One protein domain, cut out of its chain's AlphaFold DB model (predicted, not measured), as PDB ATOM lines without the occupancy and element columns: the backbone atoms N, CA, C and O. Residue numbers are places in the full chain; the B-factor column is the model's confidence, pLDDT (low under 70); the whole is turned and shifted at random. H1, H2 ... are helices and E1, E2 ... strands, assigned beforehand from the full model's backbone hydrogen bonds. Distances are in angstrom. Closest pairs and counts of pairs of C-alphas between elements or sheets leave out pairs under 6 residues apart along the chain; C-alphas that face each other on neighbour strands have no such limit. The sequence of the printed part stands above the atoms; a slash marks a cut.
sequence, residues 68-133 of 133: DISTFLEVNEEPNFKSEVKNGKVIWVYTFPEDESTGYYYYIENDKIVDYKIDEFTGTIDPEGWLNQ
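Overview. This is residues 68 to 133 of the 133 residues of an uncharacterized protein of uncultured bacterium (UniProt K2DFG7). A twisted sheet of three long strands, E1, E2 and E3, makes the middle of this domain, and two short helices lie on different sides of it, H1 before the strands in the chain and H2 after them, each only grazing the sheet. The stretch from H1 to E1 runs beside E1 at that edge of the sheet, and its residues 81 to 82 pair with E1 as a short extra piece of strand. The printed part has 66 residues, with two named helices and three named strands in the order H1, E1, E2, E3, H2; the sheet's order is E1, E2, E3, antiparallel throughout, and the class is mixed, helices and strands. The whole is compact, with a radius of gyration of the C-alphas of 11.5 A, and its C-alphas span 33 by 28 by 17 A along their three main axes.

Along the chain. The helix H1 is residues 69 to 76, with C-alpha 69 at (-16.707, 37.148, -2.508), and measures 10.1 A from first to last C-alpha. Residues 77 to 88 follow with no named element. The strand E1 is residues 89 to 96, 23.7 A long from first to last C-alpha, and begins with C-alpha 89 at (-8.625, 29.981, -8.609). The strand E2 is residues 99 to 109, 26.8 A long, the longest strand by residues; it bends by 59 degrees at residue 102. The strand E3 is residues 112 to 120, 23.4 A long, and bends by 56 degrees at residue 115. The helix H2 is residues 127 to 131, 6.2 A from first to last C-alpha, with C-alpha 131 at (-8.411, 25.320, -14.882).

Arrangement. The three strands form a meander, each strand the antiparallel neighbour of the one before. E1 and E2 are a hairpin, with 158 degrees between their directions; C-alphas 93 and 105 face each other at 4.6 A. Between them N 92 and O 106 are within hydrogen-bond range at 2.9 A, as are N 106 and O 92 at 2.8 A. E2 and E3 are a second hairpin, with 156 degrees between their directions; C-alphas 106 and 116 face each other at 4.5 A. Here N 105 and O 117 are within hydrogen-bond range at 2.8 A, and N 117 and O 105 at 2.9 A. E1 and E3 are the edge strands and E2 is the inner strand. Residues 81 to 82 pair antiparallel with residues 92 to 93 of E1. H1 only grazes the sheet, with its residues 69 to 76; its closest C-alpha pair with E3 is Ile 69 and Lys 112, 5.5 A apart. H2 also only grazes the sheet, with its residues 127 to 131; its closest C-alpha pair with E1 is Ile 91 and Pro 127, 7.0 A apart. H1 and H2 are apart. In H2 every O i to N i+4 pair is within hydrogen-bond range, and in H1 3 of 4 are.

Size, cuts and confidence. The two C-alphas farthest apart are those of Asn 87 and Glu 98, 33.7 A, and the C-alphas of Asp 68 and Gln 133, the first and last printed, are 22.3 A apart. The printed part has no cut and ends at residue 133, the chain's last residue. The link from H1 to E1 is long, with 12 residues; the links from E1 to E2 and from E2 to E3 are tight, with 2 residues each, and the link from E3 to H2 is short, with 6. The mean pLDDT of the printed part is 85.8, and that of H2 is 70. Residues 131 to 133 are under 70, of which 131 belongs to H2.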
ATOM      1  N   ASP A  68     -17.021  41.058  -5.293       92.38
ATOM      2  CA  ASP A  68     -16.172  40.543  -4.219       92.38
ATOM      3  C   ASP A  68     -16.882  39.413  -3.461       92.38
ATOM      4  O   ASP A  68     -18.067  39.509  -3.117       92.38
ATOM      5  N   ILE A  69     -16.145  38.340  -3.161       91.12
ATOM      6  CA  ILE A  69     -16.707  37.148  -2.508       91.12
ATOM      7  C   ILE A  69     -17.299  37.442  -1.127       91.12
ATOM      8  O   ILE A  69     -18.236  36.767  -0.716       91.12
ATOM      9  N   SER A  70     -16.791  38.449  -0.413       89.25
ATOM     10  CA  SER A  70     -17.317  38.849   0.896       89.25
ATOM     11  C   SER A  70     -18.753  39.355   0.781       89.25
ATOM     12  O   SER A  70     -19.632  38.875   1.487       89.25
ATOM     13  N   THR A  71     -19.010  40.253  -0.171       87.81
ATOM     14  CA  THR A  71     -20.356  40.750  -0.474       87.81
ATOM     15  C   THR A  71     -21.265  39.628  -0.964       87.81
ATOM     16  O   THR A  71     -22.438  39.582  -0.605       87.81
ATOM     17  N   PHE A  72     -20.731  38.696  -1.754       87.75
ATOM     18  CA  PHE A  72     -21.507  37.555  -2.227       87.75
ATOM     19  C   PHE A  72     -21.940  36.619  -1.080       87.75
ATOM     20  O   PHE A  72     -23.099  36.201  -1.044       87.75
ATOM     21  N   LEU A  73     -21.047  36.343  -0.121       89.44
ATOM     22  CA  LEU A  73     -21.321  35.520   1.065       89.44
ATOM     23  C   LEU A  73     -22.314  36.168   2.035       89.44
ATOM     24  O   LEU A  73     -23.126  35.465   2.628       89.44
ATOM     25  N   GLU A  74     -22.277  37.495   2.189       86.19
ATOM     26  CA  GLU A  74     -23.234  38.223   3.038       86.19
ATOM     27  C   GLU A  74     -24.687  38.023   2.586       86.19
ATOM     28  O   GLU A  74     -25.600  38.064   3.410       86.19
ATOM     29  N   VAL A  75     -24.900  37.807   1.284       85.00
ATOM     30  CA  VAL A  75     -26.230  37.642   0.686       85.00
ATOM     31  C   VAL A  75     -26.638  36.173   0.569       85.00
ATOM     32  O   VAL A  75     -27.807  35.858   0.779       85.00
ATOM     33  N   ASN A  76     -25.704  35.285   0.215       83.25
ATOM     34  CA  ASN A  76     -26.017  33.907  -0.191       83.25
ATOM     35  C   ASN A  76     -25.598  32.836   0.823       83.25
ATOM     36  O   ASN A  76     -25.831  31.658   0.571       83.25
ATOM     37  N   GLU A  77     -24.995  33.228   1.948       87.00
ATOM     38  CA  GLU A  77     -24.375  32.311   2.909       87.00
ATOM     39  C   GLU A  77     -23.240  31.471   2.284       87.00
ATOM     40  O   GLU A  77     -22.804  31.678   1.146       87.00
ATOM     41  N   GLU A  78     -22.689  30.548   3.069       92.06
ATOM     42  CA  GLU A  78     -21.593  29.673   2.654       92.06
ATOM     43  C   GLU A  78     -22.062  28.626   1.621       92.06
ATOM     44  O   GLU A  78     -23.132  28.039   1.788       92.06
ATOM     45  N   PRO A  79     -21.271  28.338   0.570       92.62
ATOM     46  CA  PRO A  79     -21.616  27.320  -0.419       92.62
ATOM     47  C   PRO A  79     -21.615  25.916   0.181       92.62
ATOM     48  O   PRO A  79     -20.837  25.599   1.086       92.62
ATOM     49  N   ASN A  80     -22.415  25.030  -0.413       90.88
ATOM     50  CA  ASN A  80     -22.462  23.616  -0.039       90.88
ATOM     51  C   ASN A  80     -21.122  22.916  -0.294       90.88
ATOM     52  O   ASN A  80     -20.723  22.042   0.476       90.88
ATOM     53  N   PHE A  81     -20.414  23.315  -1.356       89.44
ATOM     54  CA  PHE A  81     -19.108  22.765  -1.699       89.44
ATOM     55  C   PHE A  81     -18.131  23.852  -2.141       89.44
ATOM     56  O   PHE A  81     -18.484  24.789  -2.860       89.44
ATOM     57  N   LYS A  82     -16.864  23.679  -1.760       92.31
ATOM     58  CA  LYS A  82     -15.735  24.493  -2.219       92.31
ATOM     59  C   LYS A  82     -14.640  23.571  -2.727       92.31
ATOM     60  O   LYS A  82     -14.285  22.612  -2.041       92.31
ATOM     61  N   SER A  83     -14.097  23.854  -3.905       89.81
ATOM     62  CA  SER A  83     -12.883  23.180  -4.360       89.81
ATOM     63  C   SER A  83     -11.669  23.633  -3.543       89.81
ATOM     64  O   SER A  83     -11.694  24.660  -2.861       89.81
ATOM     65  N   GLU A  84     -10.563  22.904  -3.669       89.94
ATOM     66  CA  GLU A  84      -9.260  23.432  -3.270       89.94
ATOM     67  C   GLU A  84      -8.896  24.657  -4.121       89.94
ATOM     68  O   GLU A  84      -9.337  24.796  -5.269       89.94
ATOM     69  N   VAL A  85      -8.073  25.541  -3.555       89.44
ATOM     70  CA  VAL A  85      -7.522  26.687  -4.282       89.44
ATOM     71  C   VAL A  85      -6.318  26.216  -5.093       89.44
ATOM     72  O   VAL A  85      -5.334  25.737  -4.527       89.44
ATOM     73  N   LYS A  86      -6.356  26.391  -6.416       86.38
ATOM     74  CA  LYS A  86      -5.257  26.029  -7.325       86.38
ATOM     75  C   LYS A  86      -4.980  27.206  -8.253       86.38
ATOM     76  O   LYS A  86      -5.876  27.675  -8.936       86.38
ATOM     77  N   ASN A  87      -3.747  27.718  -8.256       86.88
ATOM     78  CA  ASN A  87      -3.347  28.909  -9.025       86.88
ATOM     79  C   ASN A  87      -4.202  30.166  -8.743       86.88
ATOM     80  O   ASN A  87      -4.514  30.913  -9.662       86.88
ATOM     81  N   GLY A  88      -4.612  30.387  -7.487       86.06
ATOM     82  CA  GLY A  88      -5.448  31.541  -7.108       86.06
ATOM     83  C   GLY A  88      -6.909  31.444  -7.560       86.06
ATOM     84  O   GLY A  88      -7.661  32.405  -7.413       86.06
ATOM     85  N   LYS A  89      -7.301  30.282  -8.087       90.12
ATOM     86  CA  LYS A  89      -8.625  29.981  -8.609       90.12
ATOM     87  C   LYS A  89      -9.337  28.956  -7.725       90.12
ATOM     88  O   LYS A  89      -8.705  28.015  -7.235       90.12
ATOM     89  N   VAL A  90     -10.642  29.129  -7.527       93.00
ATOM     90  CA  VAL A  90     -11.497  28.238  -6.728       93.00
ATOM     91  C   VAL A  90     -12.903  28.172  -7.322       93.00
ATOM     92  O   VAL A  90     -13.372  29.133  -7.928       93.00
ATOM     93  N   ILE A  91     -13.569  27.031  -7.161       92.75
ATOM     94  CA  ILE A  91     -14.954  26.819  -7.583       92.75
ATOM     95  C   ILE A  91     -15.811  26.651  -6.338       92.75
ATOM     96  O   ILE A  91     -15.513  25.807  -5.486       92.75
ATOM     97  N   TRP A  92     -16.877  27.433  -6.234       93.62
ATOM     98  CA  TRP A  92     -17.907  27.266  -5.210       93.62
ATOM     99  C   TRP A  92     -19.177  26.727  -5.847       93.62
ATOM    100  O   TRP A  92     -19.522  27.128  -6.955       93.62
ATOM    101  N   VAL A  93     -19.866  25.823  -5.156       92.81
ATOM    102  CA  VAL A  93     -21.100  25.215  -5.655       92.81
ATOM    103  C   VAL A  93     -22.200  25.347  -4.619       92.81
ATOM    104  O   VAL A  93     -22.024  24.944  -3.466       92.81
ATOM    105  N   TYR A  94     -23.334  25.882  -5.063       91.31
ATOM    106  CA  TYR A  94     -24.577  25.907  -4.304       91.31
ATOM    107  C   TYR A  94     -25.555  24.889  -4.889       91.31
ATOM    108  O   TYR A  94     -25.678  24.766  -6.109       91.31
ATOM    109  N   THR A  95     -26.247  24.184  -4.006       88.50
ATOM    110  CA  THR A  95     -27.314  23.226  -4.307       88.50
ATOM    111  C   THR A  95     -28.461  23.501  -3.348       88.50
ATOM    112  O   THR A  95     -28.232  23.643  -2.142       88.50
ATOM    113  N   PHE A  96     -29.689  23.561  -3.851       83.31
ATOM    114  CA  PHE A  96     -30.851  23.878  -3.025       83.31
ATOM    115  C   PHE A  96     -31.642  22.607  -2.702       83.31
ATOM    116  O   PHE A  96     -31.782  21.764  -3.580       83.31
ATOM    117  N   PRO A  97     -32.226  22.467  -1.498       77.75
ATOM    118  CA  PRO A  97     -33.004  21.275  -1.135       77.75
ATOM    119  C   PRO A  97     -34.200  20.997  -2.060       77.75
ATOM    120  O   PRO A  97     -34.662  19.868  -2.174       77.75
ATOM    121  N   GLU A  98     -34.732  22.041  -2.700       80.25
ATOM    122  CA  GLU A  98     -35.850  21.935  -3.643       80.25
ATOM    123  C   GLU A  98     -35.404  21.487  -5.048       80.25
ATOM    124  O   GLU A  98     -36.243  21.069  -5.843       80.25
ATOM    125  N   ASP A  99     -34.099  21.552  -5.340       76.75
ATOM    126  CA  ASP A  99     -33.488  21.193  -6.622       76.75
ATOM    127  C   ASP A  99     -32.023  20.757  -6.426       76.75
ATOM    128  O   ASP A  99     -31.073  21.423  -6.843       76.75
ATOM    129  N   GLU A 100     -31.834  19.629  -5.740       74.38
ATOM    130  CA  GLU A 100     -30.501  19.084  -5.442       74.38
ATOM    131  C   GLU A 100     -29.768  18.593  -6.702       74.38
ATOM    132  O   GLU A 100     -28.554  18.387  -6.676       74.38
ATOM    133  N   SER A 101     -30.497  18.426  -7.810       84.06
ATOM    134  CA  SER A 101     -29.952  18.069  -9.120       84.06
ATOM    135  C   SER A 101     -29.269  19.227  -9.831       84.06
ATOM    136  O   SER A 101     -28.508  18.975 -10.760       84.06
ATOM    137  N   THR A 102     -29.502  20.473  -9.419       86.75
ATOM    138  CA  THR A 102     -28.920  21.644 -10.077       86.75
ATOM    139  C   THR A 102     -27.807  22.242  -9.224       86.75
ATOM    140  O   THR A 102     -28.016  22.699  -8.100       86.75
ATOM    141  N   GLY A 103     -26.604  22.268  -9.789       88.81
ATOM    142  CA  GLY A 103     -25.435  22.918  -9.222       88.81
ATOM    143  C   GLY A 103     -25.260  24.314  -9.801       88.81
ATOM    144  O   GLY A 103     -25.176  24.497 -11.016       88.81
ATOM    145  N   TYR A 104     -25.152  25.301  -8.919       91.00
ATOM    146  CA  TYR A 104     -24.793  26.672  -9.267       91.00
ATOM    147  C   TYR A 104     -23.306  26.850  -8.985       91.00
ATOM    148  O   TYR A 104     -22.900  27.014  -7.832       91.00
ATOM    149  N   TYR A 105     -22.496  26.758 -10.034       91.56
ATOM    150  CA  TYR A 105     -21.044  26.812  -9.958       91.56
ATOM    151  C   TYR A 105     -20.576  28.251 -10.164       91.56
ATOM    152  O   TYR A 105     -20.819  28.845 -11.214       91.56
ATOM    153  N   TYR A 106     -19.860  28.785  -9.185       92.50
ATOM    154  CA  TYR A 106     -19.245  30.103  -9.232       92.50
ATOM    155  C   TYR A 106     -17.736  29.950  -9.315       92.50
ATOM    156  O   TYR A 106     -17.105  29.320  -8.464       92.50
ATOM    157  N   TYR A 107     -17.170  30.536 -10.359       92.44
ATOM    158  CA  TYR A 107     -15.751  30.521 -10.642       92.44
ATOM    159  C   TYR A 107     -15.120  31.773 -10.064       92.44
ATOM    160  O   TYR A 107     -15.502  32.888 -10.421       92.44
ATOM    161  N   ILE A 108     -14.172  31.592  -9.154       94.19
ATOM    162  CA  ILE A 108     -13.602  32.677  -8.366       94.19
ATOM    163  C   ILE A 108     -12.102  32.745  -8.614       94.19
ATOM    164  O   ILE A 108     -11.404  31.731  -8.556       94.19
ATOM    165  N   GLU A 109     -11.607  33.953  -8.849       93.75
ATOM    166  CA  GLU A 109     -10.186  34.256  -8.976       93.75
ATOM    167  C   GLU A 109      -9.892  35.587  -8.279       93.75
ATOM    168  O   GLU A 109     -10.633  36.555  -8.453       93.75
ATOM    169  N   ASN A 110      -8.813  35.646  -7.491       91.50
ATOM    170  CA  ASN A 110      -8.414  36.849  -6.742       91.50
ATOM    171  C   ASN A 110      -9.575  37.473  -5.935       91.50
ATOM    172  O   ASN A 110      -9.823  38.674  -6.031       91.50
ATOM    173  N   ASP A 111     -10.302  36.639  -5.183       91.44
ATOM    174  CA  ASP A 111     -11.444  37.016  -4.333       91.44
ATOM    175  C   ASP A 111     -12.647  37.627  -5.074       91.44
ATOM    176  O   ASP A 111     -13.509  38.262  -4.462       91.44
ATOM    177  N   LYS A 112     -12.752  37.395  -6.388       93.06
ATOM    178  CA  LYS A 112     -13.863  37.878  -7.214       93.06
ATOM    179  C   LYS A 112     -14.466  36.782  -8.064       93.06
ATOM    180  O   LYS A 112     -13.754  35.917  -8.567       93.06
ATOM    181  N   ILE A 113     -15.774  36.862  -8.277       91.44
ATOM    182  CA  ILE A 113     -16.467  35.992  -9.229       91.44
ATOM    183  C   ILE A 113     -16.061  36.417 -10.639       91.44
ATOM    184  O   ILE A 113     -16.323  37.547 -11.051       91.44
ATOM    185  N   VAL A 114     -15.418  35.527 -11.384       92.12
ATOM    186  CA  VAL A 114     -14.998  35.776 -12.771       92.12
ATOM    187  C   VAL A 114     -15.956  35.172 -13.784       92.12
ATOM    188  O   VAL A 114     -16.062  35.689 -14.893       92.12
ATOM    189  N   ASP A 115     -16.665  34.115 -13.398       90.31
ATOM    190  CA  ASP A 115     -17.643  33.442 -14.244       90.31
ATOM    191  C   ASP A 115     -18.623  32.622 -13.389       90.31
ATOM    192  O   ASP A 115     -18.396  32.400 -12.192       90.31
ATOM    193  N   TYR A 116     -19.709  32.151 -13.993       89.25
ATOM    194  CA  TYR A 116     -20.634  31.220 -13.356       89.25
ATOM    195  C   TYR A 116     -21.294  30.298 -14.381       89.25
ATOM    196  O   TYR A 116     -21.513  30.667 -15.535       89.25
ATOM    197  N   LYS A 117     -21.666  29.097 -13.940       86.94
ATOM    198  CA  LYS A 117     -22.490  28.178 -14.726       86.94
ATOM    199  C   LYS A 117     -23.549  27.511 -13.860       86.94
ATOM    200  O   LYS A 117     -23.363  27.322 -12.660       86.94
ATOM    201  N   ILE A 118     -24.639  27.117 -14.498       86.75
ATOM    202  CA  ILE A 118     -25.694  26.309 -13.893       86.75
ATOM    203  C   ILE A 118     -25.724  25.000 -14.671       86.75
ATOM    204  O   ILE A 118     -25.804  25.024 -15.899       86.75
ATOM    205  N   ASP A 119     -25.576  23.884 -13.969       85.50
ATOM    206  CA  ASP A 119     -25.385  22.566 -14.577       85.50
ATOM    207  C   ASP A 119     -25.928  21.469 -13.654       85.50
ATOM    208  O   ASP A 119     -26.237  21.735 -12.491       85.50
ATOM    209  N   GLU A 120     -26.028  20.237 -14.144       87.44
ATOM    210  CA  GLU A 120     -26.412  19.104 -13.299       87.44
ATOM    211  C   GLU A 120     -25.331  18.843 -12.235       87.44
ATOM    212  O   GLU A 120     -24.149  18.664 -12.545       87.44
ATOM    213  N   PHE A 121     -25.730  18.811 -10.961       86.81
ATOM    214  CA  PHE A 121     -24.820  18.502  -9.870       86.81
ATOM    215  C   PHE A 121     -24.624  16.992  -9.741       86.81
ATOM    216  O   PHE A 121     -25.460  16.263  -9.215       86.81
ATOM    217  N   THR A 122     -23.460  16.516 -10.174       82.94
ATOM    218  CA  THR A 122     -23.100  15.089 -10.148       82.94
ATOM    219  C   THR A 122     -22.549  14.611  -8.798       82.94
ATOM    220  O   THR A 122     -22.103  13.469  -8.677       82.94
ATOM    221  N   GLY A 123     -22.532  15.472  -7.774       79.31
ATOM    222  CA  GLY A 123     -21.916  15.181  -6.475       79.31
ATOM    223  C   GLY A 123     -20.396  15.356  -6.442       79.31
ATOM    224  O   GLY A 123     -19.786  15.211  -5.383       79.31
ATOM    225  N   THR A 124     -19.767  15.679  -7.575       77.88
ATOM    226  CA  THR A 124     -18.328  15.934  -7.669       77.88
ATOM    227  C   THR A 124     -18.049  17.268  -8.350       77.88
ATOM    228  O   THR A 124     -18.810  17.753  -9.185       77.88
ATOM    229  N   ILE A 125     -16.934  17.888  -7.962       80.81
ATOM    230  CA  ILE A 125     -16.402  19.079  -8.623       80.81
ATOM    231  C   ILE A 125     -15.189  18.624  -9.428       80.81
ATOM    232  O   ILE A 125     -14.281  18.022  -8.861       80.81
ATOM    233  N   ASP A 126     -15.169  18.925 -10.726       75.94
ATOM    234  CA  ASP A 126     -13.986  18.776 -11.576       75.94
ATOM    235  C   ASP A 126     -13.282  20.137 -11.722       75.94
ATOM    236  O   ASP A 126     -13.632  20.930 -12.603       75.94
ATOM    237  N   PRO A 127     -12.308  20.456 -10.850       70.50
ATOM    238  CA  PRO A 127     -11.550  21.692 -10.973       70.50
ATOM    239  C   PRO A 127     -10.617  21.683 -12.189       70.50
ATOM    240  O   PRO A 127     -10.279  22.750 -12.695       70.50
ATOM    241  N   GLU A 128     -10.190  20.520 -12.686       74.00
ATOM    242  CA  GLU A 128      -9.221  20.449 -13.785       74.00
ATOM    243  C   GLU A 128      -9.851  20.815 -15.127       74.00
ATOM    244  O   GLU A 128      -9.218  21.502 -15.933       74.00
ATOM    245  N   GLY A 129     -11.110  20.430 -15.346       72.38
ATOM    246  CA  GLY A 129     -11.864  20.806 -16.543       72.38
ATOM    247  C   GLY A 129     -12.030  22.319 -16.722       72.38
ATOM    248  O   GLY A 129     -12.109  22.795 -17.854       72.38
ATOM    249  N   TRP A 130     -12.037  23.087 -15.628       70.12
ATOM    250  CA  TRP A 130     -12.101  24.550 -15.672       70.12
ATOM    251  C   TRP A 130     -10.720  25.214 -15.720       70.12
ATOM    252  O   TRP A 130     -10.514  26.160 -16.473       70.12
ATOM    253  N   LEU A 131      -9.748  24.715 -14.952       64.19
ATOM    254  CA  LEU A 131      -8.411  25.320 -14.882       64.19
ATOM    255  C   LEU A 131      -7.618  25.239 -16.197       64.19
ATOM    256  O   LEU A 131      -6.652  25.983 -16.353       64.19
ATOM    257  N   ASN A 132      -8.004  24.340 -17.105       66.25
ATOM    258  CA  ASN A 132      -7.353  24.125 -18.399       66.25
ATOM    259  C   ASN A 132      -8.029  24.863 -19.580       66.25
ATOM    260  O   ASN A 132      -7.659  24.601 -20.727       66.25
ATOM    261  N   GLN A 133      -9.014  25.732 -19.319       58.44
ATOM    262  CA  GLN A 133      -9.651  26.611 -20.319       58.44
ATOM    263  C   GLN A 133      -8.879  27.922 -20.492       58.44
ATOM    264  O   GLN A 133      -8.800  28.387 -21.653       58.44
TER     265      GLN A 133